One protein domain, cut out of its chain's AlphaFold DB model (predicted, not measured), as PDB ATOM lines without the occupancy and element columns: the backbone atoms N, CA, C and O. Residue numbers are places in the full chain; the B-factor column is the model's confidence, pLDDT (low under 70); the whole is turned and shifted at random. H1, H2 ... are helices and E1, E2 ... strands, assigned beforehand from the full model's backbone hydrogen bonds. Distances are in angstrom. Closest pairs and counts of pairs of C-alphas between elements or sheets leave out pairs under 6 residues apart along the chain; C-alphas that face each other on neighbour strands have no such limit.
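What this domain is: This is residues 490 to 638 of the 938 residues of an uncharacterized protein of Coriobacteriia bacterium (UniProt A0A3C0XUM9). With little regular structure, loops surround helix H3, with hairpin E1-E2 and H2 on one side, H4 and H5 on another. Only 38 of 149 printed residues are in named elements, mostly helix: six helices, with two antiparallel strands after H2. The whole is compact: radius of gyration of the C-alphas 16.0 A, spans 44 by 38 by 29 A.

How they stand to each other: H1, residues 505 to 508, and H2, 528 to 531, are apart. C-alphas 530 of H2 and 546 of E1, 545 to 547, are closest, 5.3 A. E1 and E2, 563 to 565, form a hairpin; N 547 and O 563 are within hydrogen-bond range, 3.1 A. H3, 576 to 585, is close to but not clearly touching H4, 601 to 604; C-alphas 585 and 601 are closest, 7.0 A. H5, 612 to 615, and H6, 625 to 630, are apart. Every O i to N i+4 pair is within range in H6, 4 of 6 in H3.

Where its parts are: H3 spans 14.1 A; C-alpha 505 is at (284.974, 269.641, 192.839), C-alpha 630 at (261.801, 265.219, 171.168).

The domain as a whole: The printed part has no cut; the E1 to E2 link is long. Residues 546 to 577 are under pLDDT 70.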
ATOM      1  N   SER A 490     286.496 270.900 174.772       78.25
ATOM      2  CA  SER A 490     285.460 271.392 173.834       78.25
ATOM      3  C   SER A 490     284.667 272.602 174.338       78.25
ATOM      4  O   SER A 490     284.381 272.655 175.527       78.25
ATOM      5  N   ASP A 491     284.311 273.561 173.465       77.38
ATOM      6  CA  ASP A 491     283.391 274.647 173.865       77.38
ATOM      7  C   ASP A 491     282.009 274.051 174.148       77.38
ATOM      8  O   ASP A 491     281.579 273.142 173.445       77.38
ATOM      9  N   GLN A 492     281.367 274.537 175.204       79.62
ATOM     10  CA  GLN A 492     280.127 274.003 175.770       79.62
ATOM     11  C   GLN A 492     279.018 275.050 175.794       79.62
ATOM     12  O   GLN A 492     277.957 274.824 176.360       79.62
ATOM     13  N   SER A 493     279.245 276.210 175.173       80.06
ATOM     14  CA  SER A 493     278.273 277.304 175.120       80.06
ATOM     15  C   SER A 493     276.917 276.904 174.511       80.06
ATOM     16  O   SER A 493     275.902 277.510 174.845       80.06
ATOM     17  N   ALA A 494     276.891 275.875 173.658       81.25
ATOM     18  CA  ALA A 494     275.680 275.320 173.050       81.25
ATOM     19  C   ALA A 494     275.008 274.201 173.874       81.25
ATOM     20  O   ALA A 494     273.917 273.774 173.514       81.25
ATOM     21  N   ALA A 495     275.639 273.753 174.963       85.06
ATOM     22  CA  ALA A 495     275.246 272.612 175.787       85.06
ATOM     23  C   ALA A 495     274.955 273.069 177.231       85.06
ATOM     24  O   ALA A 495     275.774 272.872 178.133       85.06
ATOM     25  N   PRO A 496     273.819 273.744 177.484       82.25
ATOM     26  CA  PRO A 496     273.558 274.408 178.763       82.25
ATOM     27  C   PRO A 496     273.391 273.445 179.946       82.25
ATOM     28  O   PRO A 496     273.485 273.890 181.088       82.25
ATOM     29  N   TYR A 497     273.145 272.158 179.692       84.88
ATOM     30  CA  TYR A 497     273.046 271.119 180.718       84.88
ATOM     31  C   TYR A 497     274.313 270.266 180.842       84.88
ATOM     32  O   TYR A 497     274.354 269.342 181.654       84.88
ATOM     33  N   PHE A 498     275.384 270.606 180.119       83.69
ATOM     34  CA  PHE A 498     276.674 269.964 180.321       83.69
ATOM     35  C   PHE A 498     277.332 270.506 181.600       83.69
ATOM     36  O   PHE A 498     277.607 271.706 181.686       83.69
ATOM     37  N   PRO A 499     277.672 269.667 182.600       75.12
ATOM     38  CA  PRO A 499     278.342 270.110 183.832       75.12
ATOM     39  C   PRO A 499     279.734 270.715 183.623       75.12
ATOM     40  O   PRO A 499     280.311 271.251 184.570       75.12
ATOM     41  N   GLY A 500     280.280 270.653 182.409       80.69
ATOM     42  CA  GLY A 500     281.608 271.153 182.107       80.69
ATOM     43  C   GLY A 500     282.694 270.105 182.341       80.69
ATOM     44  O   GLY A 500     282.490 269.035 182.928       80.69
ATOM     45  N   TRP A 501     283.892 270.450 181.879       85.00
ATOM     46  CA  TRP A 501     285.087 269.611 181.970       85.00
ATOM     47  C   TRP A 501     285.835 269.748 183.295       85.00
ATOM     48  O   TRP A 501     286.688 268.916 183.597       85.00
ATOM     49  N   ASP A 502     285.511 270.783 184.071       85.94
ATOM     50  CA  ASP A 502     286.063 271.003 185.399       85.94
ATOM     51  C   ASP A 502     285.472 269.996 186.387       85.94
ATOM     52  O   ASP A 502     284.282 270.031 186.710       85.94
ATOM     53  N   LYS A 503     286.326 269.093 186.868       87.50
ATOM     54  CA  LYS A 503     286.000 268.089 187.882       87.50
ATOM     55  C   LYS A 503     286.734 268.363 189.193       87.50
ATOM     56  O   LYS A 503     286.740 267.502 190.064       87.50
ATOM     57  N   SER A 504     287.328 269.549 189.371       77.12
ATOM     58  CA  SER A 504     288.078 269.912 190.584       77.12
ATOM     59  C   SER A 504     287.255 269.769 191.870       77.12
ATOM     60  O   SER A 504     287.802 269.393 192.908       77.12
ATOM     61  N   GLY A 505     285.929 269.936 191.770       73.06
ATOM     62  CA  GLY A 505     284.974 269.641 192.839       73.06
ATOM     63  C   GLY A 505     285.065 268.212 193.388       73.06
ATOM     64  O   GLY A 505     284.798 268.010 194.562       73.06
ATOM     65  N   PHE A 506     285.527 267.228 192.614       77.62
ATOM     66  CA  PHE A 506     285.652 265.846 193.082       77.62
ATOM     67  C   PHE A 506     286.658 265.690 194.238       77.62
ATOM     68  O   PHE A 506     286.409 264.915 195.159       77.62
ATOM     69  N   GLY A 507     287.776 266.433 194.200       62.84
ATOM     70  CA  GLY A 507     288.878 266.333 195.170       62.84
ATOM     71  C   GLY A 507     289.045 267.535 196.111       62.84
ATOM     72  O   GLY A 507     289.760 267.431 197.104       62.84
ATOM     73  N   SER A 508     288.412 268.681 195.820       52.47
ATOM     74  CA  SER A 508     288.496 269.906 196.639       52.47
ATOM     75  C   SER A 508     287.506 269.950 197.803       52.47
ATOM     76  O   SER A 508     287.543 270.864 198.627       52.47
ATOM     77  N   LEU A 509     286.567 269.016 197.816       51.19
ATOM     78  CA  LEU A 509     285.522 268.906 198.810       51.19
ATOM     79  C   LEU A 509     286.109 268.156 200.009       51.19
ATOM     80  O   LEU A 509     286.637 267.055 199.868       51.19
ATOM     81  N   GLY A 510     286.134 268.816 201.167       48.50
ATOM     82  CA  GLY A 510     286.824 268.332 202.361       48.50
ATOM     83  C   GLY A 510     286.285 266.987 202.859       48.50
ATOM     84  O   GLY A 510     285.337 266.421 202.317       48.50
ATOM     85  N   VAL A 511     286.887 266.464 203.932       39.06
ATOM     86  CA  VAL A 511     286.441 265.223 204.594       39.06
ATOM     87  C   VAL A 511     284.920 265.270 204.831       39.06
ATOM     88  O   VAL A 511     284.458 266.034 205.677       39.06
ATOM     89  N   GLY A 512     284.160 264.453 204.086       46.88
ATOM     90  CA  GLY A 512     282.695 264.354 204.172       46.88
ATOM     91  C   GLY A 512     281.884 265.026 203.054       46.88
ATOM     92  O   GLY A 512     280.663 265.080 203.172       46.88
ATOM     93  N   GLU A 513     282.505 265.528 201.981       51.69
ATOM     94  CA  GLU A 513     281.800 266.372 201.005       51.69
ATOM     95  C   GLU A 513     281.662 265.802 199.574       51.69
ATOM     96  O   GLU A 513     280.981 266.433 198.785       51.69
ATOM     97  N   THR A 514     282.172 264.616 199.213       61.28
ATOM     98  CA  THR A 514     281.527 263.761 198.181       61.28
ATOM     99  C   THR A 514     281.554 262.307 198.643       61.28
ATOM    100  O   THR A 514     282.566 261.824 199.157       61.28
ATOM    101  N   ASN A 515     280.442 261.587 198.487       65.06
ATOM    102  CA  ASN A 515     280.346 260.219 199.018       65.06
ATOM    103  C   ASN A 515     281.148 259.195 198.211       65.06
ATOM    104  O   ASN A 515     281.478 258.135 198.741       65.06
ATOM    105  N   HIS A 516     281.470 259.506 196.953       78.69
ATOM    106  CA  HIS A 516     282.271 258.632 196.102       78.69
ATOM    107  C   HIS A 516     283.775 258.780 196.374       78.69
ATOM    108  O   HIS A 516     284.476 257.773 196.372       78.69
ATOM    109  N   TYR A 517     284.272 259.979 196.710       73.00
ATOM    110  CA  TYR A 517     285.694 260.198 197.011       73.00
ATOM    111  C   TYR A 517     286.090 259.848 198.456       73.00
ATOM    112  O   TYR A 517     287.239 259.493 198.716       73.00
ATOM    113  N   THR A 518     285.179 259.944 199.430       67.19
ATOM    114  CA  THR A 518     285.482 259.633 200.841       67.19
ATOM    115  C   THR A 518     284.293 258.956 201.541       67.19
ATOM    116  O   THR A 518     283.499 259.626 202.202       67.19
ATOM    117  N   PRO A 519     284.133 257.628 201.425       58.62
ATOM    118  CA  PRO A 519     283.003 256.915 202.021       58.62
ATOM    119  C   PRO A 519     283.102 256.832 203.554       58.62
ATOM    120  O   PRO A 519     284.131 256.465 204.119       58.62
ATOM    121  N   ALA A 520     281.999 257.125 204.249       49.66
ATOM    122  CA  ALA A 520     281.953 257.212 205.712       49.66
ATOM    123  C   ALA A 520     281.916 255.851 206.447       49.66
ATOM    124  O   ALA A 520     282.231 255.779 207.634       49.66
ATOM    125  N   THR A 521     281.527 254.762 205.775       52.56
ATOM    126  CA  THR A 521     281.180 253.468 206.405       52.56
ATOM    127  C   THR A 521     282.232 252.364 206.249       52.56
ATOM    128  O   THR A 521     281.900 251.183 206.315       52.56
ATOM    129  N   GLY A 522     283.510 252.706 206.056       49.72
ATOM    130  CA  GLY A 522     284.582 251.706 205.911       49.72
ATOM    131  C   GLY A 522     284.615 250.997 204.549       49.72
ATOM    132  O   GLY A 522     285.379 250.047 204.368       49.72
ATOM    133  N   GLY A 523     283.823 251.479 203.583       53.91
ATOM    134  CA  GLY A 523     284.075 251.259 202.159       53.91
ATOM    135  C   GLY A 523     285.359 251.975 201.720       53.91
ATOM    136  O   GLY A 523     285.839 252.868 202.411       53.91
ATOM    137  N   GLN A 524     285.939 251.593 200.588       58.03
ATOM    138  CA  GLN A 524     286.968 252.392 199.905       58.03
ATOM    139  C   GLN A 524     286.277 253.238 198.833       58.03
ATOM    140  O   GLN A 524     285.192 252.863 198.392       58.03
ATOM    141  N   PRO A 525     286.848 254.381 198.444       71.88
ATOM    142  CA  PRO A 525     286.205 255.297 197.513       71.88
ATOM    143  C   PRO A 525     286.011 254.715 196.106       71.88
ATOM    144  O   PRO A 525     286.814 253.910 195.638       71.88
ATOM    145  N   ALA A 526     284.959 255.170 195.425       76.69
ATOM    146  CA  ALA A 526     284.793 255.031 193.982       76.69
ATOM    147  C   ALA A 526     285.494 256.224 193.313       76.69
ATOM    148  O   ALA A 526     284.959 257.327 193.244       76.69
ATOM    149  N   LEU A 527     286.741 256.013 192.896       79.75
ATOM    150  CA  LEU A 527     287.597 257.027 192.281       79.75
ATOM    151  C   LEU A 527     287.437 257.030 190.755       79.75
ATOM    152  O   LEU A 527     286.835 256.126 190.182       79.75
ATOM    153  N   CYS A 528     288.055 258.003 190.073       84.12
ATOM    154  CA  CYS A 528     287.976 258.148 188.611       84.12
ATOM    155  C   CYS A 528     288.244 256.827 187.864       84.12
ATOM    156  O   CYS A 528     287.529 256.481 186.932       84.12
ATOM    157  N   LYS A 529     289.229 256.046 188.331       77.94
ATOM    158  CA  LYS A 529     289.646 254.752 187.760       77.94
ATOM    159  C   LYS A 529     288.586 253.646 187.795       77.94
ATOM    160  O   LYS A 529     288.743 252.646 187.103       77.94
ATOM    161  N   ASN A 530     287.566 253.780 188.642       78.25
ATOM    162  CA  ASN A 530     286.467 252.820 188.743       78.25
ATOM    163  C   ASN A 530     285.408 253.064 187.660       78.25
ATOM    164  O   ASN A 530     284.719 252.126 187.266       78.25
ATOM    165  N   CYS A 531     285.307 254.308 187.187       81.25
ATOM    166  CA  CYS A 531     284.250 254.778 186.297       81.25
ATOM    167  C   CYS A 531     284.749 255.151 184.898       81.25
ATOM    168  O   CYS A 531     283.947 255.151 183.972       81.25
ATOM    169  N   HIS A 532     286.040 255.462 184.734       84.38
ATOM    170  CA  HIS A 532     286.623 255.920 183.474       84.38
ATOM    171  C   HIS A 532     287.814 255.065 183.024       84.38
ATOM    172  O   HIS A 532     288.667 254.693 183.834       84.38
ATOM    173  N   ASP A 533     287.920 254.834 181.713       81.56
ATOM    174  CA  ASP A 533     289.118 254.299 181.054       81.56
ATOM    175  C   ASP A 533     289.878 255.443 180.365       81.56
ATOM    176  O   ASP A 533     289.277 256.187 179.599       81.56
ATOM    177  N   PRO A 534     291.186 255.634 180.594       82.44
ATOM    178  CA  PRO A 534     291.872 256.819 180.100       82.44
ATOM    179  C   PRO A 534     292.275 256.700 178.622       82.44
ATOM    180  O   PRO A 534     292.609 257.719 178.017       82.44
ATOM    181  N   HIS A 535     292.248 255.488 178.051       85.44
ATOM    182  CA  HIS A 535     292.655 255.231 176.666       85.44
ATOM    183  C   HIS A 535     291.452 255.219 175.724       85.44
ATOM    184  O   HIS A 535     291.458 255.892 174.698       85.44
ATOM    185  N   GLY A 536     290.390 254.505 176.092       83.88
ATOM    186  CA  GLY A 536     289.203 254.461 175.256       83.88
ATOM    187  C   GLY A 536     288.062 253.657 175.841       83.88
ATOM    188  O   GLY A 536     288.259 252.744 176.647       83.88
ATOM    189  N   SER A 537     286.863 253.998 175.386       80.19
ATOM    190  CA  SER A 537     285.624 253.313 175.714       80.19
ATOM    191  C   SER A 537     284.719 253.206 174.489       80.19
ATOM    192  O   SER A 537     284.722 254.084 173.625       80.19
ATOM    193  N   ASP A 538     283.939 252.130 174.418       77.94
ATOM    194  CA  ASP A 538     282.821 252.018 173.475       77.94
ATOM    195  C   ASP A 538     281.642 252.914 173.897       77.94
ATOM    196  O   ASP A 538     280.703 253.106 173.127       77.94
ATOM    197  N   TYR A 539     281.707 253.483 175.104       75.50
ATOM    198  CA  TYR A 539     280.713 254.375 175.688       75.50
ATOM    199  C   TYR A 539     281.197 255.825 175.696       75.50
ATOM    200  O   TYR A 539     282.398 256.091 175.782       75.50
ATOM    201  N   GLU A 540     280.262 256.774 175.640       77.69
ATOM    202  CA  GLU A 540     280.579 258.203 175.702       77.69
ATOM    203  C   GLU A 540     281.354 258.579 176.978       77.69
ATOM    204  O   GLU A 540     281.322 257.892 178.001       77.69
ATOM    205  N   ARG A 541     282.070 259.711 176.921       79.00
ATOM    206  CA  ARG A 541     282.783 260.313 178.067       79.00
ATOM    207  C   ARG A 541     283.799 259.380 178.726       79.00
ATOM    208  O   ARG A 541     284.105 259.533 179.911       79.00
ATOM    209  N   LEU A 542     284.336 258.430 177.959       82.88
ATOM    210  CA  LEU A 542     285.316 257.455 178.439       82.88
ATOM    211  C   LEU A 542     284.814 256.626 179.626       82.88
ATOM    212  O   LEU A 542     285.623 256.099 180.391       82.88
ATOM    213  N   VAL A 543     283.497 256.536 179.819       80.88
ATOM    214  CA  VAL A 543     282.922 255.757 180.912       80.88
ATOM    215  C   VAL A 543     283.202 254.290 180.645       80.88
ATOM    216  O   VAL A 543     282.953 253.824 179.548       80.88
ATOM    217  N   ALA A 544     283.739 253.556 181.610       76.81
ATOM    218  CA  ALA A 544     283.892 252.108 181.542       76.81
ATOM    219  C   ALA A 544     284.093 251.569 182.955       76.81
ATOM    220  O   ALA A 544     284.947 252.070 183.696       76.81
ATOM    221  N   TRP A 545     283.371 250.503 183.320       73.00
ATOM    222  CA  TRP A 545     283.679 249.818 184.568       73.00
ATOM    223  C   TRP A 545     285.025 249.122 184.414       73.00
ATOM    224  O   TRP A 545     285.169 248.154 183.664       73.00
ATOM    225  N   SER A 546     286.013 249.624 185.143       61.88
ATOM    226  CA  SER A 546     287.358 249.077 185.149       61.88
ATOM    227  C   SER A 546     287.675 248.563 186.549       61.88
ATOM    228  O   SER A 546     288.165 249.301 187.401       61.88
ATOM    229  N   ALA A 547     287.495 247.256 186.767       55.84
ATOM    230  CA  ALA A 547     288.033 246.559 187.937       55.84
ATOM    231  C   ALA A 547     289.081 245.501 187.539       55.84
ATOM    232  O   ALA A 547     288.874 244.316 187.811       55.84
ATOM    233  N   PRO A 548     290.219 245.872 186.906       49.50
ATOM    234  CA  PRO A 548     291.269 244.909 186.585       49.50
ATOM    235  C   PRO A 548     291.774 244.186 187.836       49.50
ATOM    236  O   PRO A 548     291.699 244.709 188.949       49.50
ATOM    237  N   THR A 549     292.337 242.991 187.660       43.91
ATOM    238  CA  THR A 549     292.967 242.234 188.747       43.91
ATOM    239  C   THR A 549     293.984 243.114 189.478       43.91
ATOM    240  O   THR A 549     294.907 243.642 188.864       43.91
ATOM    241  N   GLY A 550     293.806 243.305 190.788       45.22
ATOM    242  CA  GLY A 550     294.664 244.186 191.591       45.22
ATOM    243  C   GLY A 550     294.249 245.662 191.638       45.22
ATOM    244  O   GLY A 550     294.986 246.460 192.214       45.22
ATOM    245  N   ALA A 551     293.087 246.046 191.093       48.91
ATOM    246  CA  ALA A 551     292.460 247.321 191.438       48.91
ATOM    247  C   ALA A 551     292.149 247.365 192.946       48.91
ATOM    248  O   ALA A 551     291.771 246.353 193.544       48.91
ATOM    249  N   GLU A 552     292.331 248.530 193.570       50.47
ATOM    250  CA  GLU A 552     291.954 248.736 194.971       50.47
ATOM    251  C   GLU A 552     290.466 248.407 195.147       50.47
ATOM    252  O   GLU A 552     289.614 248.890 194.399       50.47
ATOM    253  N   LYS A 553     290.165 247.527 196.108       52.09
ATOM    254  CA  LYS A 553     288.794 247.138 196.467       52.09
ATOM    255  C   LYS A 553     287.973 248.378 196.807       52.09
ATOM    256  O   LYS A 553     288.547 249.296 197.368       52.09
ATOM    257  N   VAL A 554     286.649 248.355 196.610       51.72
ATOM    258  CA  VAL A 554     285.714 249.331 197.214       51.72
ATOM    259  C   VAL A 554     285.369 248.841 198.635       51.72
ATOM    260  O   VAL A 554     284.273 248.378 198.922       51.72
ATOM    261  N   GLY A 555     286.342 248.842 199.549       54.38
ATOM    262  CA  GLY A 555     286.184 248.395 200.940       54.38
ATOM    263  C   GLY A 555     286.474 246.909 201.117       54.38
ATOM    264  O   GLY A 555     287.455 246.382 200.592       54.38
ATOM    265  N   SER A 556     285.617 246.219 201.870       51.44
ATOM    266  CA  SER A 556     285.533 244.751 201.914       51.44
ATOM    267  C   SER A 556     284.954 244.154 200.630       51.44
ATOM    268  O   SER A 556     285.221 242.988 200.318       51.44
ATOM    269  N   TRP A 557     284.193 244.952 199.879       54.00
ATOM    270  CA  TRP A 557     283.562 244.547 198.637       54.00
ATOM    271  C   TRP A 557     284.621 244.358 197.551       54.00
ATOM    272  O   TRP A 557     285.442 245.234 197.275       54.00
ATOM    273  N   THR A 558     284.639 243.160 196.976       54.94
ATOM    274  CA  THR A 558     285.502 242.829 195.845       54.94
ATOM    275  C   THR A 558     284.607 242.911 194.617       54.94
ATOM    276  O   THR A 558     283.839 241.969 194.403       54.94
ATOM    277  N   PRO A 559     284.649 244.011 193.840       55.09
ATOM    278  CA  PRO A 559     284.010 244.002 192.535       55.09
ATOM    279  C   PRO A 559     284.562 242.850 191.705       55.09
ATOM    280  O   PRO A 559     285.622 242.322 192.043       55.09
ATOM    281  N   ASN A 560     283.882 242.491 190.617       52.44
ATOM    282  CA  ASN A 560     284.310 241.469 189.662       52.44
ATOM    283  C   ASN A 560     285.778 241.685 189.214       52.44
ATOM    284  O   ASN A 560     286.063 242.346 188.217       52.44
ATOM    285  N   SER A 561     286.727 241.155 189.986       51.91
ATOM    286  CA  SER A 561     288.158 241.382 189.812       51.91
ATOM    287  C   SER A 561     288.591 240.787 188.484       51.91
ATOM    288  O   SER A 561     288.349 239.610 188.229       51.91
ATOM    289  N   GLY A 562     289.261 241.587 187.662       50.22
ATOM    290  CA  GLY A 562     289.671 241.198 186.317       50.22
ATOM    291  C   GLY A 562     288.593 241.398 185.255       50.22
ATOM    292  O   GLY A 562     288.805 240.970 184.125       50.22
ATOM    293  N   THR A 563     287.466 242.042 185.579       56.41
ATOM    294  CA  THR A 563     286.455 242.396 184.576       56.41
ATOM    295  C   THR A 563     286.554 243.862 184.189       56.41
ATOM    296  O   THR A 563     286.763 244.755 185.019       56.41
ATOM    297  N   ARG A 564     286.417 244.084 182.886       63.19
ATOM    298  CA  ARG A 564     286.216 245.385 182.280       63.19
ATOM    299  C   ARG A 564     284.926 245.295 181.489       63.19
ATOM    300  O   ARG A 564     284.867 244.533 180.527       63.19
ATOM    301  N   GLU A 565     283.914 246.042 181.900       64.94
ATOM    302  CA  GLU A 565     282.711 246.196 181.088       64.94
ATOM    303  C   GLU A 565     282.963 247.390 180.176       64.94
ATOM    304  O   GLU A 565     282.796 248.545 180.559       64.94
ATOM    305  N   ASN A 566     283.475 247.073 178.991       63.44
ATOM    306  CA  ASN A 566     283.685 248.006 177.890       63.44
ATOM    307  C   ASN A 566     283.319 247.338 176.556       63.44
ATOM    308  O   ASN A 566     284.073 247.385 175.589       63.44
ATOM    309  N   ASP A 567     282.228 246.575 176.590       56.16
ATOM    310  CA  ASP A 567     281.706 245.755 175.506       56.16
ATOM    311  C   ASP A 567     280.176 245.887 175.502       56.16
ATOM    312  O   ASP A 567     279.497 245.467 176.441       56.16
ATOM    313  N   SER A 568     279.637 246.443 174.419       51.41
ATOM    314  CA  SER A 568     278.196 246.607 174.196       51.41
ATOM    315  C   SER A 568     277.414 245.286 174.048       51.41
ATOM    316  O   SER A 568     276.189 245.289 174.163       51.41
ATOM    317  N   ALA A 569     278.076 244.146 173.825       45.72
ATOM    318  CA  ALA A 569     277.446 242.841 173.616       45.72
ATOM    319  C   ALA A 569     277.018 242.140 174.917       45.72
ATOM    320  O   ALA A 569     276.101 241.315 174.889       45.72
ATOM    321  N   THR A 570     277.632 242.462 176.062       45.34
ATOM    322  CA  THR A 570     277.222 241.953 177.389       45.34
ATOM    323  C   THR A 570     276.216 242.864 178.110       45.34
ATOM    324  O   THR A 570     275.534 242.410 179.028       45.34
ATOM    325  N   ALA A 571     276.032 244.099 177.632       46.94
ATOM    326  CA  ALA A 571     275.157 245.137 178.189       46.94
ATOM    327  C   ALA A 571     273.666 245.028 177.782       46.94
ATOM    328  O   ALA A 571     272.893 245.957 177.963       46.94
ATOM    329  N   ALA A 572     273.208 243.902 177.230       44.88
ATOM    330  CA  ALA A 572     271.860 243.806 176.650       44.88
ATOM    331  C   ALA A 572     270.686 243.809 177.666       44.88
ATOM    332  O   ALA A 572     269.535 243.707 177.243       44.88
ATOM    333  N   ALA A 573     270.939 243.881 178.981       50.28
ATOM    334  CA  ALA A 573     269.901 243.828 180.025       50.28
ATOM    335  C   ALA A 573     269.714 245.136 180.826       50.28
ATOM    336  O   ALA A 573     268.680 245.287 181.471       50.28
ATOM    337  N   LEU A 574     270.685 246.055 180.786       52.88
ATOM    338  CA  LEU A 574     270.675 247.394 181.393       52.88
ATOM    339  C   LEU A 574     271.526 248.294 180.495       52.88
ATOM    340  O   LEU A 574     272.578 247.843 180.040       52.88
ATOM    341  N   SER A 575     271.115 249.537 180.251       56.09
ATOM    342  CA  SER A 575     271.950 250.518 179.552       56.09
ATOM    343  C   SER A 575     273.349 250.618 180.152       56.09
ATOM    344  O   SER A 575     273.563 250.412 181.347       56.09
ATOM    345  N   ALA A 576     274.326 250.925 179.303       63.31
ATOM    346  CA  ALA A 576     275.739 250.871 179.656       63.31
ATOM    347  C   ALA A 576     276.159 251.866 180.758       63.31
ATOM    348  O   ALA A 576     277.010 251.524 181.581       63.31
ATOM    349  N   GLU A 577     275.559 253.060 180.806       69.62
ATOM    350  CA  GLU A 577     275.789 254.056 181.862       69.62
ATOM    351  C   GLU A 577     275.135 253.635 183.188       69.62
ATOM    352  O   GLU A 577     275.770 253.618 184.245       69.62
ATOM    353  N   GLU A 578     273.876 253.211 183.134       77.06
ATOM    354  CA  GLU A 578     273.129 252.703 184.282       77.06
ATOM    355  C   GLU A 578     273.808 251.490 184.895       77.06
ATOM    356  O   GLU A 578     273.840 251.349 186.116       77.06
ATOM    357  N   ASN A 579     274.378 250.621 184.061       73.62
ATOM    358  CA  ASN A 579     275.083 249.442 184.522       73.62
ATOM    359  C   ASN A 579     276.274 249.835 185.412       73.62
ATOM    360  O   ASN A 579     276.458 249.218 186.457       73.62
ATOM    361  N   LEU A 580     276.997 250.922 185.096       79.25
ATOM    362  CA  LEU A 580     278.040 251.468 185.975       79.25
ATOM    363  C   LEU A 580     277.474 251.850 187.350       79.25
ATOM    364  O   LEU A 580     278.025 251.454 188.379       79.25
ATOM    365  N   CYS A 581     276.367 252.595 187.380       82.94
ATOM    366  CA  CYS A 581     275.724 253.012 188.627       82.94
ATOM    367  C   CYS A 581     275.230 251.793 189.423       82.94
ATOM    368  O   CYS A 581     275.462 251.679 190.632       82.94
ATOM    369  N   TYR A 582     274.616 250.828 188.738       82.31
ATOM    370  CA  TYR A 582     274.125 249.585 189.311       82.31
ATOM    371  C   TYR A 582     275.229 248.601 189.706       82.31
ATOM    372  O   TYR A 582     274.917 247.663 190.430       82.31
ATOM    373  N   GLN A 583     276.510 248.812 189.370       79.69
ATOM    374  CA  GLN A 583     277.601 248.058 190.010       79.69
ATOM    375  C   GLN A 583     277.694 248.355 191.514       79.69
ATOM    376  O   GLN A 583     278.201 247.541 192.285       79.69
ATOM    377  N   CYS A 584     277.205 249.514 191.961       81.12
ATOM    378  CA  CYS A 584     277.199 249.893 193.373       81.12
ATOM    379  C   CYS A 584     275.784 250.054 193.945       81.12
ATOM    380  O   CYS A 584     275.577 249.734 195.116       81.12
ATOM    381  N   HIS A 585     274.814 250.496 193.142       85.50
ATOM    382  CA  HIS A 585     273.452 250.861 193.566       85.50
ATOM    383  C   HIS A 585     272.353 249.861 193.167       85.50
ATOM    384  O   HIS A 585     271.158 250.158 193.275       85.50
ATOM    385  N   GLY A 586     272.739 248.675 192.700       86.56
ATOM    386  CA  GLY A 586     271.823 247.598 192.350       86.56
ATOM    387  C   GLY A 586     271.185 246.905 193.558       86.56
ATOM    388  O   GLY A 586     271.285 247.340 194.710       86.56
ATOM    389  N   ASN A 587     270.531 245.776 193.289       86.56
ATOM    390  CA  ASN A 587     269.850 244.952 194.298       86.56
ATOM    391  C   ASN A 587     270.305 243.480 194.311       86.56
ATOM    392  O   ASN A 587     269.755 242.672 195.062       86.56
ATOM    393  N   GLY A 588     271.310 243.127 193.501       81.75
ATOM    394  CA  GLY A 588     271.836 241.767 193.358       81.75
ATOM    395  C   GLY A 588     271.125 240.915 192.300       81.75
ATOM    396  O   GLY A 588     271.666 239.883 191.908       81.75
ATOM    397  N   ALA A 589     269.945 241.331 191.826       83.44
ATOM    398  CA  ALA A 589     269.305 240.788 190.624       83.44
ATOM    399  C   ALA A 589     269.571 241.695 189.412       83.44
ATOM    400  O   ALA A 589     269.966 241.218 188.351       83.44
ATOM    401  N   THR A 590     269.408 243.000 189.614       80.19
ATOM    402  CA  THR A 590     269.785 244.079 188.703       80.19
ATOM    403  C   THR A 590     271.039 244.735 189.268       80.19
ATOM    404  O   THR A 590     270.979 245.384 190.319       80.19
ATOM    405  N   GLY A 591     272.178 244.503 188.612       77.69
ATOM    406  CA  GLY A 591     273.493 244.933 189.084       77.69
ATOM    407  C   GLY A 591     273.888 244.376 190.457       77.69
ATOM    408  O   GLY A 591     273.244 243.492 191.029       77.69
ATOM    409  N   GLN A 592     274.980 244.904 190.995       77.06
ATOM    410  CA  GLN A 592     275.514 244.560 192.310       77.06
ATOM    411  C   GLN A 592     275.165 245.639 193.337       77.06
ATOM    412  O   GLN A 592     274.754 246.744 193.006       77.06
ATOM    413  N   ARG A 593     275.341 245.338 194.624       80.69
ATOM    414  CA  ARG A 593     275.160 246.339 195.677       80.69
ATOM    415  C   ARG A 593     276.414 246.440 196.526       80.69
ATOM    416  O   ARG A 593     276.773 245.478 197.202       80.69
ATOM    417  N   ALA A 594     277.054 247.604 196.492       76.62
ATOM    418  CA  ALA A 594     278.201 247.893 197.336       76.62
ATOM    419  C   ALA A 594     277.769 248.049 198.804       76.62
ATOM    420  O   ALA A 594     276.645 248.468 199.112       76.62
ATOM    421  N   ASP A 595     278.673 247.727 199.730       73.69
ATOM    422  CA  ASP A 595     278.416 247.835 201.168       73.69
ATOM    423  C   ASP A 595     278.069 249.290 201.544       73.69
ATOM    424  O   ASP A 595     278.853 250.214 201.336       73.69
ATOM    425  N   GLY A 596     276.878 249.502 202.112       72.81
ATOM    426  CA  GLY A 596     276.392 250.832 202.513       72.81
ATOM    427  C   GLY A 596     275.703 251.642 201.407       72.81
ATOM    428  O   GLY A 596     275.050 252.637 201.724       72.81
ATOM    429  N   ALA A 597     275.748 251.199 200.147       78.44
ATOM    430  CA  ALA A 597     275.028 251.848 199.055       78.44
ATOM    431  C   ALA A 597     273.506 251.637 199.158       78.44
ATOM    432  O   ALA A 597     273.015 250.615 199.676       78.44
ATOM    433  N   LYS A 598     272.753 252.627 198.662       82.19
ATOM    434  CA  LYS A 598     271.293 252.553 198.537       82.19
ATOM    435  C   LYS A 598     270.908 251.676 197.353       82.19
ATOM    436  O   LYS A 598     271.492 251.814 196.285       82.19
ATOM    437  N   ASP A 599     269.914 250.822 197.570       86.31
ATOM    438  CA  ASP A 599     269.233 250.061 196.524       86.31
ATOM    439  C   ASP A 599     268.301 250.998 195.746       86.31
ATOM    440  O   ASP A 599     267.276 251.451 196.274       86.31
ATOM    441  N   VAL A 600     268.698 251.303 194.511       87.38
ATOM    442  CA  VAL A 600     267.931 252.118 193.562       87.38
ATOM    443  C   VAL A 600     267.121 251.223 192.624       87.38
ATOM    444  O   VAL A 600     265.952 251.508 192.354       87.38
ATOM    445  N   ALA A 601     267.711 250.109 192.181       87.12
ATOM    446  CA  ALA A 601     267.125 249.213 191.185       87.12
ATOM    447  C   ALA A 601     265.737 248.689 191.584       87.12
ATOM    448  O   ALA A 601     264.835 248.603 190.754       87.12
ATOM    449  N   THR A 602     265.518 248.389 192.866       87.94
ATOM    450  CA  THR A 602     264.205 247.925 193.336       87.94
ATOM    451  C   THR A 602     263.112 248.983 193.178       87.94
ATOM    452  O   THR A 602     261.957 248.630 192.950       87.94
ATOM    453  N   LYS A 603     263.440 250.275 193.328       86.56
ATOM    454  CA  LYS A 603     262.458 251.364 193.207       86.56
ATOM    455  C   LYS A 603     262.216 251.750 191.751       86.56
ATOM    456  O   LYS A 603     261.065 252.002 191.412       86.56
ATOM    457  N   ALA A 604     263.260 251.729 190.921       87.62
ATOM    458  CA  ALA A 604     263.156 251.952 189.479       87.62
ATOM    459  C   ALA A 604     262.246 250.913 188.792       87.62
ATOM    460  O   ALA A 604     261.459 251.265 187.932       87.62
ATOM    461  N   GLY A 605     262.238 249.656 189.256       85.88
ATOM    462  CA  GLY A 605     261.372 248.604 188.694       85.88
ATOM    463  C   GLY A 605     259.903 248.607 189.160       85.88
ATOM    464  O   GLY A 605     259.212 247.595 189.004       85.88
ATOM    465  N   LEU A 606     259.415 249.670 189.811       86.06
ATOM    466  CA  LEU A 606     258.014 249.764 190.249       86.06
ATOM    467  C   LEU A 606     257.081 250.197 189.107       86.06
ATOM    468  O   LEU A 606     257.502 250.764 188.110       86.06
ATOM    469  N   ALA A 607     255.775 249.955 189.272       85.25
ATOM    470  CA  ALA A 607     254.774 250.166 188.217       85.25
ATOM    471  C   ALA A 607     254.690 251.609 187.683       85.25
ATOM    472  O   ALA A 607     254.302 251.808 186.534       85.25
ATOM    473  N   TYR A 608     255.003 252.602 188.516       86.56
ATOM    474  CA  TYR A 608     255.123 254.000 188.113       86.56
ATOM    475  C   TYR A 608     256.497 254.487 188.540       86.56
ATOM    476  O   TYR A 608     256.718 254.687 189.734       86.56
ATOM    477  N   ALA A 609     257.410 254.652 187.594       88.19
ATOM    478  CA  ALA A 609     258.811 254.905 187.882       88.19
ATOM    479  C   ALA A 609     259.461 255.761 186.799       88.19
ATOM    480  O   ALA A 609     258.954 255.853 185.681       88.19
ATOM    481  N   HIS A 610     260.586 256.369 187.162       88.50
ATOM    482  CA  HIS A 610     261.606 256.734 186.193       88.50
ATOM    483  C   HIS A 610     262.568 255.550 186.159       88.50
ATOM    484  O   HIS A 610     263.430 255.452 187.031       88.50
ATOM    485  N   ASP A 611     262.334 254.603 185.246       85.88
ATOM    486  CA  ASP A 611     263.226 253.462 185.043       85.88
ATOM    487  C   ASP A 611     264.284 253.841 183.999       85.88
ATOM    488  O   ASP A 611     263.946 253.969 182.818       85.88
ATOM    489  N   PRO A 612     265.556 254.011 184.392       82.50
ATOM    490  CA  PRO A 612     266.616 254.356 183.453       82.50
ATOM    491  C   PRO A 612     266.802 253.325 182.325       82.50
ATOM    492  O   PRO A 612     267.301 253.664 181.253       82.50
ATOM    493  N   ALA A 613     266.356 252.076 182.517       76.31
ATOM    494  CA  ALA A 613     266.418 251.056 181.474       76.31
ATOM    495  C   ALA A 613     265.481 251.352 180.283       76.31
ATOM    496  O   ALA A 613     265.784 250.937 179.161       76.31
ATOM    497  N   ASP A 614     264.381 252.089 180.487       78.06
ATOM    498  CA  ASP A 614     263.385 252.375 179.442       78.06
ATOM    499  C   ASP A 614     263.909 253.335 178.367       78.06
ATOM    500  O   ASP A 614     263.452 253.302 177.221       78.06
ATOM    501  N   THR A 615     264.863 254.194 178.726       73.88
ATOM    502  CA  THR A 615     265.350 255.273 177.858       73.88
ATOM    503  C   THR A 615     266.845 255.210 177.592       73.88
ATOM    504  O   THR A 615     267.432 256.206 177.208       73.88
ATOM    505  N   THR A 616     267.412 254.012 177.728       70.44
ATOM    506  CA  THR A 616     268.807 253.630 177.477       70.44
ATOM    507  C   THR A 616     269.534 254.443 176.394       70.44
ATOM    508  O   THR A 616     269.206 254.342 175.208       70.44
ATOM    509  N   GLY A 617     270.622 255.109 176.792       70.12
ATOM    510  CA  GLY A 617     271.556 255.796 175.897       70.12
ATOM    511  C   GLY A 617     270.963 257.040 175.235       70.12
ATOM    512  O   GLY A 617     271.453 257.455 174.184       70.12
ATOM    513  N   ALA A 618     269.885 257.584 175.799       73.31
ATOM    514  CA  ALA A 618     269.261 258.810 175.330       73.31
ATOM    515  C   ALA A 618     269.918 260.057 175.934       73.31
ATOM    516  O   ALA A 618     269.864 261.105 175.286       73.31
ATOM    517  N   HIS A 619     270.564 259.951 177.108       72.81
ATOM    518  CA  HIS A 619     271.235 261.096 177.715       72.81
ATOM    519  C   HIS A 619     272.454 261.520 176.900       72.81
ATOM    520  O   HIS A 619     273.458 260.813 176.779       72.81
ATOM    521  N   SER A 620     272.388 262.749 176.398       72.44
ATOM    522  CA  SER A 620     273.557 263.475 175.933       72.44
ATOM    523  C   SER A 620     273.703 264.715 176.786       72.44
ATOM    524  O   SER A 620     272.856 265.594 176.785       72.44
ATOM    525  N   ASP A 621     274.831 264.851 177.452       64.31
ATOM    526  CA  ASP A 621     275.179 266.052 178.195       64.31
ATOM    527  C   ASP A 621     275.287 267.316 177.317       64.31
ATOM    528  O   ASP A 621     275.316 268.426 177.843       64.31
ATOM    529  N   THR A 622     275.299 267.163 175.986       72.81
ATOM    530  CA  THR A 622     275.202 268.263 175.017       72.81
ATOM    531  C   THR A 622     273.774 268.679 174.664       72.81
ATOM    532  O   THR A 622     273.584 269.579 173.844       72.81
ATOM    533  N   GLU A 623     272.776 268.062 175.291       77.12
ATOM    534  CA  GLU A 623     271.366 268.334 175.051       77.12
ATOM    535  C   GLU A 623     270.950 269.764 175.431       77.12
ATOM    536  O   GLU A 623     271.382 270.368 176.421       77.12
ATOM    537  N   SER A 624     270.043 270.307 174.632       81.69
ATOM    538  CA  SER A 624     269.226 271.469 174.946       81.69
ATOM    539  C   SER A 624     267.837 271.028 175.413       81.69
ATOM    540  O   SER A 624     267.453 269.865 175.298       81.69
ATOM    541  N   GLY A 625     267.017 271.976 175.878       77.38
ATOM    542  CA  GLY A 625     265.613 271.690 176.197       77.38
ATOM    543  C   GLY A 625     264.864 271.027 175.031       77.38
ATOM    544  O   GLY A 625     264.086 270.099 175.238       77.38
ATOM    545  N   ALA A 626     265.145 271.434 173.789       77.00
ATOM    546  CA  ALA A 626     264.493 270.867 172.610       77.00
ATOM    547  C   ALA A 626     264.846 269.389 172.371       77.00
ATOM    548  O   ALA A 626     263.994 268.639 171.893       77.00
ATOM    549  N   ASP A 627     266.067 268.974 172.712       78.25
ATOM    550  CA  ASP A 627     266.532 267.596 172.532       78.25
ATOM    551  C   ASP A 627     265.820 266.658 173.521       78.25
ATOM    552  O   ASP A 627     265.277 265.628 173.118       78.25
ATOM    553  N   ILE A 628     265.670 267.105 174.774       77.50
ATOM    554  CA  ILE A 628     264.895 266.412 175.816       77.50
ATOM    555  C   ILE A 628     263.420 266.264 175.400       77.50
ATOM    556  O   ILE A 628     262.798 265.229 175.622       77.50
ATOM    557  N   GLY A 629     262.825 267.285 174.773       72.25
ATOM    558  CA  GLY A 629     261.408 267.268 174.382       72.25
ATOM    559  C   GLY A 629     261.054 266.370 173.205       72.25
ATOM    560  O   GLY A 629     259.905 265.936 173.093       72.25
ATOM    561  N   ALA A 630     262.016 266.082 172.326       72.38
ATOM    562  CA  ALA A 630     261.801 265.219 171.168       72.38
ATOM    563  C   ALA A 630     261.649 263.740 171.566       72.38
ATOM    564  O   ALA A 630     260.828 263.027 170.981       72.38
ATOM    565  N   ALA A 631     262.411 263.303 172.570       73.69
ATOM    566  CA  ALA A 631     262.362 261.968 173.159       73.69
ATOM    567  C   ALA A 631     262.635 262.070 174.675       73.69
ATOM    568  O   ALA A 631     263.785 261.939 175.100       73.69
ATOM    569  N   PRO A 632     261.594 262.331 175.489       75.94
ATOM    570  CA  PRO A 632     261.759 262.502 176.926       75.94
ATOM    571  C   PRO A 632     262.359 261.258 177.563       75.94
ATOM    572  O   PRO A 632     261.839 260.156 177.374       75.94
ATOM    573  N   HIS A 633     263.418 261.460 178.336       82.81
ATOM    574  CA  HIS A 633     264.138 260.407 179.030       82.81
ATOM    575  C   HIS A 633     264.522 260.825 180.449       82.81
ATOM    576  O   HIS A 633     264.433 262.001 180.813       82.81
ATOM    577  N   ALA A 634     264.843 259.824 181.266       85.12
ATOM    578  CA  ALA A 634     265.327 260.007 182.624       85.12
ATOM    579  C   ALA A 634     266.350 258.912 182.935       85.12
ATOM    580  O   ALA A 634     265.990 257.788 183.281       85.12
ATOM    581  N   GLU A 635     267.620 259.262 182.809       84.62
ATOM    582  CA  GLU A 635     268.767 258.423 183.139       84.62
ATOM    583  C   GLU A 635     269.377 258.822 184.488       84.62
ATOM    584  O   GLU A 635     268.982 259.807 185.126       84.62
ATOM    585  N   CYS A 636     270.343 258.037 184.970       86.12
ATOM    586  CA  CYS A 636     270.963 258.305 186.269       86.12
ATOM    587  C   CYS A 636     271.612 259.699 186.314       86.12
ATOM    588  O   CYS A 636     271.438 260.428 187.299       86.12
ATOM    589  N   THR A 637     272.329 260.094 185.256       84.81
ATOM    590  CA  THR A 637     273.048 261.377 185.218       84.81
ATOM    591  C   THR A 637     272.192 262.588 184.852       84.81
ATOM    592  O   THR A 637     272.612 263.719 185.105       84.81
ATOM    593  N   ASP A 638     270.949 262.388 184.402       85.62
ATOM    594  CA  ASP A 638     269.983 263.484 184.247       85.62
ATOM    595  C   ASP A 638     269.645 264.153 185.580       85.62
ATOM    596  O   ASP A 638     269.349 265.350 185.634       85.62
TER     597      ASP A 638